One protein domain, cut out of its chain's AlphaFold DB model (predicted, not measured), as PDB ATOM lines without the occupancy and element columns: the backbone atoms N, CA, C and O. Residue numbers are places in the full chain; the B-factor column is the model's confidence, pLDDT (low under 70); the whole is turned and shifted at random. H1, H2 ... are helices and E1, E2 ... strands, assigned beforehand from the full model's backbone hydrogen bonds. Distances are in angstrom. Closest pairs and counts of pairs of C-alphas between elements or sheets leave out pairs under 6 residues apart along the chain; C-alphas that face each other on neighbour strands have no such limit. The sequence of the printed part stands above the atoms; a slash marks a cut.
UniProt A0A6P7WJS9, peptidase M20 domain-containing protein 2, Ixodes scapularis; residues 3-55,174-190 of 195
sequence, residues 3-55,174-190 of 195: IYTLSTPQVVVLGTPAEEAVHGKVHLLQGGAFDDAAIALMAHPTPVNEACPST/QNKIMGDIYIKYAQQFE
ATOM      1  N   ILE A   3     209.918 213.941 141.917       87.75
ATOM      2  CA  ILE A   3     208.724 214.032 141.075       87.75
ATOM      3  C   ILE A   3     207.484 214.217 141.953       87.75
ATOM      4  O   ILE A   3     207.359 213.568 142.991       87.75
ATOM      5  N   TYR A   4     206.566 215.073 141.511       82.31
ATOM      6  CA  TYR A   4     205.197 215.174 142.027       82.31
ATOM      7  C   TYR A   4     204.241 214.590 141.000       82.31
ATOM      8  O   TYR A   4     204.426 214.871 139.817       82.31
ATOM      9  N   THR A   5     203.240 213.815 141.414       84.12
ATOM     10  CA  THR A   5     202.360 213.102 140.471       84.12
ATOM     11  C   THR A   5     200.962 213.703 140.311       84.12
ATOM     12  O   THR A   5     200.480 214.392 141.210       84.12
ATOM     13  N   LEU A   6     200.322 213.449 139.161       79.88
ATOM     14  CA  LEU A   6     199.007 213.995 138.794       79.88
ATOM     15  C   LEU A   6     197.846 213.226 139.432       79.88
ATOM     16  O   LEU A   6     196.913 213.843 139.942       79.88
ATOM     17  N   SER A   7     197.887 211.891 139.386       81.12
ATOM     18  CA  SER A   7     196.763 211.039 139.795       81.12
ATOM     19  C   SER A   7     196.494 211.066 141.308       81.12
ATOM     20  O   SER A   7     195.354 211.207 141.751       81.12
ATOM     21  N   THR A   8     197.557 210.993 142.108       85.56
ATOM     22  CA  THR A   8     197.539 211.121 143.571       85.56
ATOM     23  C   THR A   8     198.642 212.081 144.012       85.56
ATOM     24  O   THR A   8     199.760 211.921 143.531       85.56
ATOM     25  N   PRO A   9     198.413 213.044 144.924       89.31
ATOM     26  CA  PRO A   9     199.485 213.911 145.412       89.31
ATOM     27  C   PRO A   9     200.514 213.126 146.242       89.31
ATOM     28  O   PRO A   9     200.288 212.824 147.411       89.31
ATOM     29  N   GLN A  10     201.659 212.802 145.643       93.19
ATOM     30  CA  GLN A  10     202.791 212.145 146.305       93.19
ATOM     31  C   GLN A  10     204.115 212.747 145.833       93.19
ATOM     32  O   GLN A  10     204.199 213.346 144.760       93.19
ATOM     33  N   VAL A  11     205.147 212.568 146.658       94.44
ATOM     34  CA  VAL A  11     206.531 212.927 146.346       94.44
ATOM     35  C   VAL A  11     207.306 211.643 146.084       94.44
ATOM     36  O   VAL A  11     207.409 210.790 146.963       94.44
ATOM     37  N   VAL A  12     207.880 211.518 144.890       94.19
ATOM     38  CA  VAL A  12     208.687 210.363 144.482       94.19
ATOM     39  C   VAL A  12     210.141 210.789 144.332       94.19
ATOM     40  O   VAL A  12     210.455 211.717 143.587       94.19
ATOM     41  N   VAL A  13     211.051 210.091 145.008       95.06
ATOM     42  CA  VAL A  13     212.494 210.240 144.781       95.06
ATOM     43  C   VAL A  13     212.924 209.201 143.752       95.06
ATOM     44  O   VAL A  13     213.091 208.027 144.070       95.06
ATOM     45  N   LEU A  14     213.106 209.638 142.506       94.44
ATOM     46  CA  LEU A  14     213.531 208.773 141.412       94.44
ATOM     47  C   LEU A  14     215.060 208.764 141.294       94.44
ATOM     48  O   LEU A  14     215.696 209.805 141.062       94.44
ATOM     49  N   GLY A  15     215.646 207.575 141.442       95.50
ATOM     50  CA  GLY A  15     217.049 207.314 141.139       95.50
ATOM     51  C   GLY A  15     217.270 207.266 139.628       95.50
ATOM     52  O   GLY A  15     216.618 206.497 138.932       95.50
ATOM     53  N   THR A  16     218.190 208.086 139.119       94.00
ATOM     54  CA  THR A  16     218.471 208.205 137.678       94.00
ATOM     55  C   THR A  16     219.919 207.789 137.388       94.00
ATOM     56  O   THR A  16     220.784 208.664 137.292       94.00
ATOM     57  N   PRO A  17     220.222 206.477 137.333       93.88
ATOM     58  CA  PRO A  17     221.587 205.988 137.168       93.88
ATOM     59  C   PRO A  17     222.125 206.237 135.755       93.88
ATOM     60  O   PRO A  17     221.366 206.483 134.819       93.88
ATOM     61  N   ALA A  18     223.447 206.108 135.613       91.81
ATOM     62  CA  ALA A  18     224.150 206.069 134.329       91.81
ATOM     63  C   ALA A  18     223.876 207.273 133.402       91.81
ATOM     64  O   ALA A  18     223.732 207.114 132.188       91.81
ATOM     65  N   GLU A  19     223.800 208.471 133.986       90.12
ATOM     66  CA  GLU A  19     223.580 209.727 133.262       90.12
ATOM     67  C   GLU A  19     224.682 209.969 132.214       90.12
ATOM     68  O   GLU A  19     224.366 210.057 131.029       90.12
ATOM     69  N   GLU A  20     225.950 209.892 132.624       85.31
ATOM     70  CA  GLU A  20     227.117 210.170 131.772       85.31
ATOM     71  C   GLU A  20     227.378 209.123 130.674       85.31
ATOM     72  O   GLU A  20     227.899 209.432 129.603       85.31
ATOM     73  N   ALA A  21     227.070 207.849 130.946       78.69
ATOM     74  CA  ALA A  21     227.511 206.740 130.096       78.69
ATOM     75  C   ALA A  21     226.506 206.402 128.992       78.69
ATOM     76  O   ALA A  21     226.874 206.265 127.826       78.69
ATOM     77  N   VAL A  22     225.236 206.229 129.366       83.56
ATOM     78  CA  VAL A  22     224.192 205.702 128.469       83.56
ATOM     79  C   VAL A  22     222.901 206.510 128.524       83.56
ATOM     80  O   VAL A  22     221.900 206.098 127.947       83.56
ATOM     81  N   HIS A  23     222.911 207.669 129.186       88.62
ATOM     82  CA  HIS A  23     221.739 208.526 129.340       88.62
ATOM     83  C   HIS A  23     220.563 207.787 129.999       88.62
ATOM     84  O   HIS A  23     219.451 207.774 129.475       88.62
ATOM     85  N   GLY A  24     220.783 207.171 131.168       90.56
ATOM     86  CA  GLY A  24     219.802 206.280 131.810       90.56
ATOM     87  C   GLY A  24     218.390 206.860 132.000       90.56
ATOM     88  O   GLY A  24     217.412 206.114 131.995       90.56
ATOM     89  N   LYS A  25     218.248 208.191 132.077       92.00
ATOM     90  CA  LYS A  25     216.937 208.866 132.093       92.00
ATOM     91  C   LYS A  25     216.100 208.597 130.838       92.00
ATOM     92  O   LYS A  25     214.885 208.526 130.960       92.00
ATOM     93  N   VAL A  26     216.712 208.412 129.667       91.81
ATOM     94  CA  VAL A  26     215.989 208.094 128.424       91.81
ATOM     95  C   VAL A  26     215.277 206.747 128.545       91.81
ATOM     96  O   VAL A  26     214.103 206.643 128.205       91.81
ATOM     97  N   HIS A  27     215.939 205.740 129.119       92.19
ATOM     98  CA  HIS A  27     215.318 204.442 129.387       92.19
ATOM     99  C   HIS A  27     214.179 204.543 130.408       92.19
ATOM    100  O   HIS A  27     213.142 203.909 130.232       92.19
ATOM    101  N   LEU A  28     214.347 205.356 131.456       94.31
ATOM    102  CA  LEU A  28     213.291 205.594 132.446       94.31
ATOM    103  C   LEU A  28     212.073 206.298 131.829       94.31
ATOM    104  O   LEU A  28     210.946 205.921 132.134       94.31
ATOM    105  N   LEU A  29     212.294 207.280 130.949       93.44
ATOM    106  CA  LEU A  29     211.231 207.950 130.194       93.44
ATOM    107  C   LEU A  29     210.478 206.956 129.304       93.44
ATOM    108  O   LEU A  29     209.259 206.877 129.377       93.44
ATOM    109  N   GLN A  30     211.194 206.148 128.520       92.88
ATOM    110  CA  GLN A  30     210.585 205.126 127.656       92.88
ATOM    111  C   GLN A  30     209.845 204.034 128.441       92.88
ATOM    112  O   GLN A  30     208.877 203.469 127.945       92.88
ATOM    113  N   GLY A  31     210.304 203.732 129.658       94.81
ATOM    114  CA  GLY A  31     209.661 202.790 130.573       94.81
ATOM    115  C   GLY A  31     208.484 203.371 131.360       94.81
ATOM    116  O   GLY A  31     207.972 202.688 132.243       94.81
ATOM    117  N   GLY A  32     208.087 204.618 131.095       95.44
ATOM    118  CA  GLY A  32     206.928 205.259 131.717       95.44
ATOM    119  C   GLY A  32     207.148 205.764 133.145       95.44
ATOM    120  O   GLY A  32     206.200 206.140 133.828       95.44
ATOM    121  N   ALA A  33     208.397 205.834 133.627       94.50
ATOM    122  CA  ALA A  33     208.701 206.279 134.995       94.50
ATOM    123  C   ALA A  33     208.316 207.750 135.271       94.50
ATOM    124  O   ALA A  33     208.357 208.195 136.418       94.50
ATOM    125  N   PHE A  34     207.977 208.502 134.223       93.94
ATOM    126  CA  PHE A  34     207.566 209.901 134.277       93.94
ATOM    127  C   PHE A  34     206.122 210.122 133.802       93.94
ATOM    128  O   PHE A  34     205.687 211.267 133.781       93.94
ATOM    129  N   ASP A  35     205.374 209.080 133.432       94.56
ATOM    130  CA  ASP A  35     204.062 209.247 132.778       94.56
ATOM    131  C   ASP A  35     203.035 209.949 133.675       94.56
ATOM    132  O   ASP A  35     202.206 210.718 133.195       94.56
ATOM    133  N   ASP A  36     203.120 209.731 134.989       94.06
ATOM    134  CA  ASP A  36     202.268 210.392 135.982       94.06
ATOM    135  C   ASP A  36     202.919 211.657 136.574       94.06
ATOM    136  O   ASP A  36     202.409 212.219 137.539       94.06
ATOM    137  N   ALA A  37     204.064 212.119 136.053       93.00
ATOM    138  CA  ALA A  37     204.776 213.279 136.588       93.00
ATOM    139  C   ALA A  37     204.061 214.600 136.246       93.00
ATOM    140  O   ALA A  37     203.998 215.018 135.095       93.00
ATOM    141  N   ALA A  38     203.610 215.318 137.273       92.69
ATOM    142  CA  ALA A  38     203.156 216.703 137.181       92.69
ATOM    143  C   ALA A  38     204.336 217.689 137.148       92.69
ATOM    144  O   ALA A  38     204.326 218.674 136.412       92.69
ATOM    145  N   ILE A  39     205.348 217.443 137.989       91.94
ATOM    146  CA  ILE A  39     206.537 218.290 138.149       91.94
ATOM    147  C   ILE A  39     207.739 217.377 138.371       91.94
ATOM    148  O   ILE A  39     207.666 216.476 139.205       91.94
ATOM    149  N   ALA A  40     208.857 217.649 137.695       92.50
ATOM    150  CA  ALA A  40     210.147 217.021 137.965       92.50
ATOM    151  C   ALA A  40     211.177 218.086 138.367       92.50
ATOM    152  O   ALA A  40     211.407 219.048 137.637       92.50
ATOM    153  N   LEU A  41     211.804 217.909 139.531       92.31
ATOM    154  CA  LEU A  41     212.837 218.790 140.074       92.31
ATOM    155  C   LEU A  41     214.180 218.058 140.140       92.31
ATOM    156  O   LEU A  41     214.279 216.925 140.632       92.31
ATOM    157  N   MET A  42     215.240 218.727 139.693       91.88
ATOM    158  CA  MET A  42     216.620 218.274 139.855       91.88
ATOM    159  C   MET A  42     217.535 219.437 140.229       91.88
ATOM    160  O   MET A  42     217.282 220.575 139.855       91.88
ATOM    161  N   ALA A  43     218.614 219.118 140.932       89.75
ATOM    162  CA  ALA A  43     219.721 220.025 141.191       89.75
ATOM    163  C   ALA A  43     221.000 219.396 140.631       89.75
ATOM    164  O   ALA A  43     221.128 218.169 140.604       89.75
ATOM    165  N   HIS A  44     221.931 220.234 140.188       91.25
ATOM    166  CA  HIS A  44     223.256 219.817 139.747       91.25
ATOM    167  C   HIS A  44     224.287 220.752 140.385       91.25
ATOM    168  O   HIS A  44     224.130 221.966 140.264       91.25
ATOM    169  N   PRO A  45     225.327 220.239 141.064       90.19
ATOM    170  CA  PRO A  45     226.374 221.096 141.600       90.19
ATOM    171  C   PRO A  45     227.158 221.735 140.448       90.19
ATOM    172  O   PRO A  45     227.584 221.045 139.521       90.19
ATOM    173  N   THR A  46     227.348 223.049 140.500       87.50
ATOM    174  CA  THR A  46     228.242 223.779 139.593       87.50
ATOM    175  C   THR A  46     228.999 224.855 140.384       87.50
ATOM    176  O   THR A  46     228.630 225.119 141.528       87.50
ATOM    177  N   PRO A  47     230.059 225.471 139.828       89.69
ATOM    178  CA  PRO A  47     230.778 226.556 140.504       89.69
ATOM    179  C   PRO A  47     229.944 227.817 140.757       89.69
ATOM    180  O   PRO A  47     230.376 228.659 141.536       89.69
ATOM    181  N   VAL A  48     228.798 227.953 140.085       88.81
ATOM    182  CA  VAL A  48     227.904 229.110 140.180       88.81
ATOM    183  C   VAL A  48     226.483 228.672 140.512       88.81
ATOM    184  O   VAL A  48     226.055 227.551 140.216       88.81
ATOM    185  N   ASN A  49     225.729 229.579 141.114       88.12
ATOM    186  CA  ASN A  49     224.312 229.376 141.370       88.12
ATOM    187  C   ASN A  49     223.498 229.795 140.140       88.12
ATOM    188  O   ASN A  49     223.466 230.969 139.784       88.12
ATOM    189  N   GLU A  50     222.815 228.846 139.502       86.69
ATOM    190  CA  GLU A  50     221.936 229.106 138.357       86.69
ATOM    191  C   GLU A  50     220.618 228.353 138.554       86.69
ATOM    192  O   GLU A  50     220.600 227.130 138.686       86.69
ATOM    193  N   ALA A  51     219.503 229.084 138.609       84.50
ATOM    194  CA  ALA A  51     218.192 228.484 138.857       84.50
ATOM    195  C   ALA A  51     217.558 227.855 137.607       84.50
ATOM    196  O   ALA A  51     216.793 226.900 137.716       84.50
ATOM    197  N   CYS A  52     217.863 228.385 136.419       83.25
ATOM    198  CA  CYS A  52     217.313 227.910 135.145       83.25
ATOM    199  C   CYS A  52     218.419 227.601 134.124       83.25
ATOM    200  O   CYS A  52     218.405 228.174 133.030       83.25
ATOM    201  N   PRO A  53     219.362 226.694 134.439       83.69
ATOM    202  CA  PRO A  53     220.429 226.363 133.514       83.69
ATOM    203  C   PRO A  53     219.846 225.723 132.256       83.69
ATOM    204  O   PRO A  53     218.931 224.891 132.323       83.69
ATOM    205  N   SER A  54     220.395 226.106 131.105       80.19
ATOM    206  CA  SER A  54     220.081 225.490 129.816       80.19
ATOM    207  C   SER A  54     221.165 224.488 129.430       80.19
ATOM    208  O   SER A  54     222.357 224.745 129.599       80.19
ATOM    209  N   THR A  55     220.765 223.344 128.878       85.62
ATOM    210  CA  THR A  55     221.690 222.390 128.262       85.62
ATOM    211  C   THR A  55     221.329 222.222 126.792       85.62
ATOM    212  O   THR A  55     220.158 222.200 126.410       85.62
ATOM    213  N   GLN A 174     213.433 224.379 130.395       87.25
ATOM    214  CA  GLN A 174     213.097 224.752 131.765       87.25
ATOM    215  C   GLN A 174     211.754 225.480 131.835       87.25
ATOM    216  O   GLN A 174     211.481 226.409 131.069       87.25
ATOM    217  N   ASN A 175     210.937 225.120 132.823       90.38
ATOM    218  CA  ASN A 175     209.728 225.871 133.134       90.38
ATOM    219  C   ASN A 175     210.093 227.121 133.954       90.38
ATOM    220  O   ASN A 175     210.419 227.016 135.135       90.38
ATOM    221  N   LYS A 176     210.003 228.304 133.332       88.81
ATOM    222  CA  LYS A 176     210.351 229.583 133.979       88.81
ATOM    223  C   LYS A 176     209.562 229.856 135.259       88.81
ATOM    224  O   LYS A 176     210.147 230.305 136.231       88.81
ATOM    225  N   ILE A 177     208.270 229.521 135.285       91.81
ATOM    226  CA  ILE A 177     207.420 229.730 136.466       91.81
ATOM    227  C   ILE A 177     207.949 228.895 137.639       91.81
ATOM    228  O   ILE A 177     208.072 229.395 138.754       91.81
ATOM    229  N   MET A 178     208.314 227.636 137.385       91.25
ATOM    230  CA  MET A 178     208.919 226.778 138.408       91.25
ATOM    231  C   MET A 178     210.297 227.282 138.846       91.25
ATOM    232  O   MET A 178     210.619 227.204 140.030       91.25
ATOM    233  N   GLY A 179     211.083 227.827 137.917       90.88
ATOM    234  CA  GLY A 179     212.354 228.485 138.212       90.88
ATOM    235  C   GLY A 179     212.204 229.687 139.146       90.88
ATOM    236  O   GLY A 179     212.893 229.764 140.161       90.88
ATOM    237  N   ASP A 180     211.253 230.578 138.865       91.12
ATOM    238  CA  ASP A 180     210.964 231.754 139.696       91.12
ATOM    239  C   ASP A 180     210.492 231.349 141.100       91.12
ATOM    240  O   ASP A 180     210.905 231.930 142.108       91.12
ATOM    241  N   ILE A 181     209.655 230.306 141.180       92.50
ATOM    242  CA  ILE A 181     209.225 229.715 142.451       92.50
ATOM    243  C   ILE A 181     210.436 229.181 143.220       92.50
ATOM    244  O   ILE A 181     210.573 229.473 144.408       92.50
ATOM    245  N   TYR A 182     211.330 228.441 142.558       91.56
ATOM    246  CA  TYR A 182     212.548 227.934 143.184       91.56
ATOM    247  C   TYR A 182     213.412 229.073 143.737       91.56
ATOM    248  O   TYR A 182     213.757 229.034 144.916       91.56
ATOM    249  N   ILE A 183     213.689 230.118 142.944       91.75
ATOM    250  CA  ILE A 183     214.480 231.286 143.374       91.75
ATOM    251  C   ILE A 183     213.874 231.916 144.628       91.75
ATOM    252  O   ILE A 183     214.584 232.136 145.610       91.75
ATOM    253  N   LYS A 184     212.560 232.167 144.624       92.81
ATOM    254  CA  LYS A 184     211.853 232.799 145.747       92.81
ATOM    255  C   LYS A 184     212.070 232.056 147.069       92.81
ATOM    256  O   LYS A 184     212.241 232.695 148.106       92.81
ATOM    257  N   TYR A 185     212.030 230.725 147.054       92.94
ATOM    258  CA  TYR A 185     212.246 229.926 148.263       92.94
ATOM    259  C   TYR A 185     213.732 229.737 148.579       92.94
ATOM    260  O   TYR A 185     214.113 229.792 149.744       92.94
ATOM    261  N   ALA A 186     214.581 229.579 147.564       91.31
ATOM    262  CA  ALA A 186     216.019 229.398 147.737       91.31
ATOM    263  C   ALA A 186     216.698 230.634 148.356       91.31
ATOM    264  O   ALA A 186     217.631 230.488 149.141       91.31
ATOM    265  N   GLN A 187     216.197 231.844 148.083       91.38
ATOM    266  CA  GLN A 187     216.690 233.093 148.688       91.38
ATOM    267  C   GLN A 187     216.624 233.103 150.223       91.38
ATOM    268  O   GLN A 187     217.421 233.782 150.865       91.38
ATOM    269  N   GLN A 188     215.717 232.327 150.826       93.81
ATOM    270  CA  GLN A 188     215.639 232.167 152.287       93.81
ATOM    271  C   GLN A 188     216.859 231.433 152.864       93.81
ATOM    272  O   GLN A 188     217.107 231.499 154.062       93.81
ATOM    273  N   PHE A 189     217.619 230.759 152.002       90.75
ATOM    274  CA  PHE A 189     218.829 230.006 152.312       90.75
ATOM    275  C   PHE A 189     220.071 230.660 151.694       90.75
ATOM    276  O   PHE A 189     221.018 229.967 151.335       90.75
ATOM    277  N   GLU A 190     220.047 231.986 151.516       88.56
ATOM    278  CA  GLU A 190     221.168 232.779 150.988       88.56
ATOM    279  C   GLU A 190     221.579 232.418 149.546       88.56
ATOM    280  O   GLU A 190     222.638 232.828 149.068       88.56
TER     281      GLU A 190
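Overview. This is residues 3 to 55 and 174 to 190 of the 195 residues of the protein "peptidase M20 domain-containing protein 2" of Ixodes scapularis (UniProt A0A6P7WJS9). A small, short-stranded sheet lies between two wings: on one side the chain swings out through the short helices H1 and H2, and on the other a long loop, residues 42 to 55, sweeps out and folds back toward the long helix H3. Residues 18 to 23 stick out free. You have 70 printed residues in the order E1 E2 H1 H2 E3 H3, with the antiparallel sheet E2 - E1 - E3; the class is mixed, helices and strands. The whole is loose, radius of gyration of the C-alphas 13.9 A, and flat, spanning 37 by 33 by 18 A.

Along the chain. Find C-alpha 3 at (208.724, 214.032, 141.075), where E1, residues 3 to 5, begins. E2 is residues 11 to 13, H1 19 to 22, H2 24 to 30 and E3 37 to 41, 10.4 A long. H3, residues 176 to 189, runs 20.2 A to C-alpha 189 at (218.829, 230.006, 152.312).

Arrangement. E1 and E2 form a hairpin, with N 3 and O 12 2.8 A apart. E1 and E3 are antiparallel at 163 degrees, with N 4 and O 39 2.9 A apart. E2, H1 H2 and E3 make a split strand-helix-strand unit, two strands running the same way with E1 between them; its crossover is right-handed. H1 and H2 are not on the sheet; H3 only just is, grazing it with residues 178 to 182. Every O i to N i+4 pair is within hydrogen-bond range in H2, 8 of 10 in H3; H1 is too short for one.

Size, cuts and confidence. The C-alphas of Gly 31 and Glu 190, the two farthest apart, are 38.1 A apart. Residues 56 to 173 are not printed; C-alphas 55 and 174 lie 9.6 A apart across the cut. Of the links printed whole, none is long. No printed residue is under 70 in pLDDT.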